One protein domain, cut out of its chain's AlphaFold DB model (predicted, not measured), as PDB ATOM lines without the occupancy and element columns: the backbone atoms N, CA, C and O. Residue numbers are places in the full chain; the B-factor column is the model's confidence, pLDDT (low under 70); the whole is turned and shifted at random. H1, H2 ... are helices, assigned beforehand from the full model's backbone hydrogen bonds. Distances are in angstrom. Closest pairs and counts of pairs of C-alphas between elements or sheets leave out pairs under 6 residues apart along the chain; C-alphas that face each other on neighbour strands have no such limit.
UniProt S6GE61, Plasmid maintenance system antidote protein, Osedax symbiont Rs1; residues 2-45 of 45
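Overview. This is residues 2 to 45 of the 45 residues of the protein "Plasmid maintenance system antidote protein" of Osedax symbiont Rs1 (UniProt S6GE61). A short helix, H1, meets the first turns of a long straight helix, H2, and from the far end of H2 a tail, residues 30 to 45, turns away like the second arm of a wide, open V. Residues 21 to 45 stick out, free of other contacts. The printed part has 44 residues with two named helices, H1 then H2, and no named strand; the class is all helix. It is extended, with a radius of gyration of the C-alphas of 16.7 A, and flat, spanning 46 by 33 by 10 A.

Along the chain. H1 covers residues 2 to 9, beginning at C-alpha 2 (246.442, 363.600, 297.141). H2 covers residues 13 to 29, is 24.3 A long and ends at C-alpha 29 (227.157, 373.725, 304.654).

Arrangement. H1 and H2 touch at a steep tilt of 63 degrees, opposite ways. Their closest C-alphas are those of Ala 2 and Pro 13, 4.6 A apart; H2 touches H1 with residues 13 to 17 alone. In H1 and H2 every O i to N i+4 pair is within hydrogen-bond range.

Size, cuts and confidence. The C-alphas of Ser 8 and Ala 45, the two farthest apart, are 49.8 A apart. The printed part has no cut, and the link from H1 to H2 is tight. The mean pLDDT of the printed part is 94.9; residue 45 is under 70.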
ATOM      1  N   ALA A   2     245.770 362.528 297.884       96.69
ATOM      2  CA  ALA A   2     246.442 363.600 297.141       96.69
ATOM      3  C   ALA A   2     247.825 363.264 296.537       96.69
ATOM      4  O   ALA A   2     248.019 363.459 295.343       96.69
ATOM      5  N   LEU A   3     248.758 362.692 297.312       97.75
ATOM      6  CA  LEU A   3     250.088 362.308 296.800       97.75
ATOM      7  C   LEU A   3     250.019 361.265 295.672       97.75
ATOM      8  O   LEU A   3     250.755 361.354 294.693       97.75
ATOM      9  N   ARG A   4     249.112 360.286 295.794       97.81
ATOM     10  CA  ARG A   4     248.915 359.244 294.775       97.81
ATOM     11  C   ARG A   4     248.353 359.850 293.491       97.81
ATOM     12  O   ARG A   4     248.899 359.582 292.430       97.81
ATOM     13  N   LEU A   5     247.337 360.711 293.606       97.56
ATOM     14  CA  LEU A   5     246.723 361.409 292.470       97.56
ATOM     15  C   LEU A   5     247.699 362.369 291.787       97.56
ATOM     16  O   LEU A   5     247.764 362.393 290.567       97.56
ATOM     17  N   SER A   6     248.516 363.095 292.552       98.00
ATOM     18  CA  SER A   6     249.574 363.941 291.995       98.00
ATOM     19  C   SER A   6     250.575 363.123 291.177       98.00
ATOM     20  O   SER A   6     250.898 363.477 290.044       98.00
ATOM     21  N   LYS A   7     251.004 361.970 291.707       97.88
ATOM     22  CA  LYS A   7     251.941 361.083 291.012       97.88
ATOM     23  C   LYS A   7     251.348 360.447 289.753       97.88
ATOM     24  O   LYS A   7     252.085 360.266 288.788       97.88
ATOM     25  N   SER A   8     250.068 360.074 289.765       97.94
ATOM     26  CA  SER A   8     249.441 359.325 288.667       97.94
ATOM     27  C   SER A   8     248.704 360.191 287.642       97.94
ATOM     28  O   SER A   8     248.600 359.785 286.492       97.94
ATOM     29  N   LEU A   9     248.172 361.351 288.039       96.88
ATOM     30  CA  LEU A   9     247.297 362.215 287.226       96.88
ATOM     31  C   LEU A   9     247.817 363.659 287.085       96.88
ATOM     32  O   LEU A   9     247.209 364.464 286.382       96.88
ATOM     33  N   GLY A  10     248.928 364.011 287.739       95.31
ATOM     34  CA  GLY A  10     249.469 365.372 287.748       95.31
ATOM     35  C   GLY A  10     248.758 366.303 288.738       95.31
ATOM     36  O   GLY A  10     248.011 365.859 289.610       95.31
ATOM     37  N   ARG A  11     249.006 367.618 288.604       95.75
ATOM     38  CA  ARG A  11     248.715 368.661 289.618       95.75
ATOM     39  C   ARG A  11     249.491 368.451 290.922       95.75
ATOM     40  O   ARG A  11     250.124 367.417 291.139       95.75
ATOM     41  N   THR A  12     249.471 369.460 291.786       98.06
ATOM     42  CA  THR A  12     250.116 369.355 293.096       98.06
ATOM     43  C   THR A  12     249.209 368.602 294.076       98.06
ATOM     44  O   THR A  12     247.980 368.632 293.926       98.06
ATOM     45  N   PRO A  13     249.769 367.914 295.080       98.12
ATOM     46  CA  PRO A  13     248.976 367.286 296.133       98.12
ATOM     47  C   PRO A  13     248.031 368.272 296.842       98.12
ATOM     48  O   PRO A  13     246.893 367.921 297.142       98.12
ATOM     49  N   GLU A  14     248.454 369.518 297.049       98.19
ATOM     50  CA  GLU A  14     247.666 370.575 297.697       98.19
ATOM     51  C   GLU A  14     246.422 370.922 296.874       98.19
ATOM     52  O   GLU A  14     245.340 371.085 297.428       98.19
ATOM     53  N   SER A  15     246.542 370.954 295.542       97.75
ATOM     54  CA  SER A  15     245.395 371.171 294.654       97.75
ATOM     55  C   SER A  15     244.353 370.054 294.770       97.75
ATOM     56  O   SER A  15     243.157 370.330 294.684       97.75
ATOM     57  N   TRP A  16     244.786 368.808 294.978       97.62
ATOM     58  CA  TRP A  16     243.884 367.679 295.208       97.62
ATOM     59  C   TRP A  16     243.227 367.719 296.587       97.62
ATOM     60  O   TRP A  16     242.051 367.382 296.700       97.62
ATOM     61  N   LEU A  17     243.960 368.139 297.622       98.00
ATOM     62  CA  LEU A  17     243.386 368.352 298.953       98.00
ATOM     63  C   LEU A  17     242.318 369.443 298.917       98.00
ATOM     64  O   LEU A  17     241.198 369.193 299.341       98.00
ATOM     65  N   ALA A  18     242.609 370.585 298.289       97.88
ATOM     66  CA  ALA A  18     241.649 371.676 298.163       97.88
ATOM     67  C   ALA A  18     240.352 371.245 297.455       97.88
ATOM     68  O   ALA A  18     239.267 371.701 297.803       97.88
ATOM     69  N   MET A  19     240.440 370.349 296.466       96.56
ATOM     70  CA  MET A  19     239.257 369.818 295.785       96.56
ATOM     71  C   MET A  19     238.380 368.975 296.718       96.56
ATOM     72  O   MET A  19     237.160 369.132 296.705       96.56
ATOM     73  N   GLN A  20     239.000 368.113 297.530       96.50
ATOM     74  CA  GLN A  20     238.294 367.312 298.530       96.50
ATOM     75  C   GLN A  20     237.685 368.209 299.616       96.50
ATOM     76  O   GLN A  20     236.489 368.112 299.880       96.50
ATOM     77  N   ASP A  21     238.467 369.146 300.153       97.81
ATOM     78  CA  ASP A  21     238.019 370.090 301.180       97.81
ATOM     79  C   ASP A  21     236.825 370.919 300.692       97.81
ATOM     80  O   ASP A  21     235.855 371.115 301.421       97.81
ATOM     81  N   ASN A  22     236.845 371.371 299.435       98.06
ATOM     82  CA  ASN A  22     235.735 372.120 298.845       98.06
ATOM     83  C   ASN A  22     234.445 371.295 298.769       98.06
ATOM     84  O   ASN A  22     233.364 371.825 299.044       98.06
ATOM     85  N   TYR A  23     234.545 370.019 298.396       97.56
ATOM     86  CA  TYR A  23     233.399 369.113 298.367       97.56
ATOM     87  C   TYR A  23     232.844 368.876 299.777       97.56
ATOM     88  O   TYR A  23     231.641 369.033 300.006       97.56
ATOM     89  N   ASP A  24     233.724 368.580 300.733       97.69
ATOM     90  CA  ASP A  24     233.344 368.323 302.120       97.69
ATOM     91  C   ASP A  24     232.703 369.563 302.759       97.69
ATOM     92  O   ASP A  24     231.654 369.464 303.403       97.69
ATOM     93  N   LEU A  25     233.258 370.753 302.508       98.06
ATOM     94  CA  LEU A  25     232.684 372.027 302.943       98.06
ATOM     95  C   LEU A  25     231.320 372.292 302.314       98.06
ATOM     96  O   LEU A  25     230.405 372.740 303.009       98.06
ATOM     97  N   TRP A  26     231.162 372.046 301.011       97.75
ATOM     98  CA  TRP A  26     229.873 372.211 300.342       97.75
ATOM     99  C   TRP A  26     228.804 371.316 300.973       97.75
ATOM    100  O   TRP A  26     227.705 371.793 301.265       97.75
ATOM    101  N   HIS A  27     229.143 370.055 301.251       98.12
ATOM    102  CA  HIS A  27     228.227 369.104 301.877       98.12
ATOM    103  C   HIS A  27     227.913 369.470 303.332       98.12
ATOM    104  O   HIS A  27     226.752 369.438 303.747       98.12
ATOM    105  N   ALA A  28     228.921 369.879 304.107       97.62
ATOM    106  CA  ALA A  28     228.758 370.306 305.496       97.62
ATOM    107  C   ALA A  28     227.849 371.538 305.617       97.62
ATOM    108  O   ALA A  28     226.973 371.575 306.487       97.62
ATOM    109  N   LYS A  29     227.989 372.510 304.704       96.62
ATOM    110  CA  LYS A  29     227.157 373.725 304.654       96.62
ATOM    111  C   LYS A  29     225.660 373.439 304.527       96.62
ATOM    112  O   LYS A  29     224.869 374.247 304.992       96.62
ATOM    113  N   GLN A  30     225.265 372.302 303.949       97.00
ATOM    114  CA  GLN A  30     223.848 371.936 303.829       97.00
ATOM    115  C   GLN A  30     223.226 371.470 305.152       97.00
ATOM    116  O   GLN A  30     222.006 371.420 305.272       97.00
ATOM    117  N   LYS A  31     224.048 371.071 306.131       96.31
ATOM    118  CA  LYS A  31     223.586 370.385 307.349       96.31
ATOM    119  C   LYS A  31     223.915 371.132 308.635       96.31
ATOM    120  O   LYS A  31     223.274 370.892 309.655       96.31
ATOM    121  N   VAL A  32     224.927 371.996 308.618       96.75
ATOM    122  CA  VAL A  32     225.403 372.677 309.822       96.75
ATOM    123  C   VAL A  32     224.623 373.971 310.072       96.75
ATOM    124  O   VAL A  32     224.485 374.813 309.187       96.75
ATOM    125  N   ASN A  33     224.118 374.149 311.294       96.31
ATOM    126  CA  ASN A  33     223.514 375.406 311.735       96.31
ATOM    127  C   ASN A  33     224.567 376.252 312.467       96.31
ATOM    128  O   ASN A  33     225.017 375.883 313.550       96.31
ATOM    129  N   LEU A  34     224.931 377.396 311.881       95.56
ATOM    130  CA  LEU A  34     225.915 378.333 312.434       95.56
ATOM    131  C   LEU A  34     225.283 379.597 313.043       95.56
ATOM    132  O   LEU A  34     226.005 380.530 313.369       95.56
ATOM    133  N   THR A  35     223.959 379.655 313.242       96.69
ATOM    134  CA  THR A  35     223.253 380.866 313.717       96.69
ATOM    135  C   THR A  35     223.766 381.396 315.062       96.69
ATOM    136  O   THR A  35     223.695 382.595 315.306       96.69
ATOM    137  N   ARG A  36     224.278 380.524 315.941       96.44
ATOM    138  CA  ARG A  36     224.834 380.903 317.256       96.44
ATOM    139  C   ARG A  36     226.359 381.059 317.264       96.44
ATOM    140  O   ARG A  36     226.950 381.195 318.332       96.44
ATOM    141  N   VAL A  37     227.004 380.978 316.101       95.38
ATOM    142  CA  VAL A  37     228.456 381.112 315.957       95.38
ATOM    143  C   VAL A  37     228.771 382.525 315.479       95.38
ATOM    144  O   VAL A  37     228.193 383.001 314.504       95.38
ATOM    145  N   HIS A  38     229.707 383.189 316.155       94.88
ATOM    146  CA  HIS A  38     230.105 384.564 315.859       94.88
ATOM    147  C   HIS A  38     231.618 384.658 315.664       94.88
ATOM    148  O   HIS A  38     232.378 383.873 316.232       94.88
ATOM    149  N   VAL A  39     232.049 385.624 314.853       94.00
ATOM    150  CA  VAL A  39     233.472 385.924 314.660       94.00
ATOM    151  C   VAL A  39     234.056 386.413 315.983       94.00
ATOM    152  O   VAL A  39     233.510 387.320 316.610       94.00
ATOM    153  N   VAL A  40     235.168 385.811 316.404       94.00
ATOM    154  CA  VAL A  40     235.891 386.224 317.609       94.00
ATOM    155  C   VAL A  40     236.915 387.287 317.224       94.00
ATOM    156  O   VAL A  40     237.866 387.000 316.501       94.00
ATOM    157  N   ASN A  41     236.727 388.509 317.721       91.06
ATOM    158  CA  ASN A  41     237.725 389.567 317.613       91.06
ATOM    159  C   ASN A  41     238.652 389.496 318.826       91.06
ATOM    160  O   ASN A  41     238.278 389.892 319.930       91.06
ATOM    161  N   PHE A  42     239.862 388.991 318.618       88.94
ATOM    162  CA  PHE A  42     240.911 389.062 319.624       88.94
ATOM    163  C   PHE A  42     241.493 390.479 319.608       88.94
ATOM    164  O   PHE A  42     242.155 390.867 318.646       88.94
ATOM    165  N   ALA A  43     241.215 391.271 320.644       81.56
ATOM    166  CA  ALA A  43     241.943 392.515 320.857       81.56
ATOM    167  C   ALA A  43     243.389 392.161 321.228       81.56
ATOM    168  O   ALA A  43     243.621 391.361 322.134       81.56
ATOM    169  N   ILE A  44     244.350 392.727 320.501       70.81
ATOM    170  CA  ILE A  44     245.762 392.656 320.872       70.81
ATOM    171  C   ILE A  44     245.933 393.614 322.056       70.81
ATOM    172  O   ILE A  44     245.641 394.803 321.914       70.81
ATOM    173  N   ALA A  45     246.301 393.068 323.217       60.47
ATOM    174  CA  ALA A  45     246.641 393.822 324.423       60.47
ATOM    175  C   ALA A  45     248.071 394.370 324.351       60.47
ATOM    176  O   ALA A  45     248.926 393.684 323.743       60.47
TER     177      ALA A  45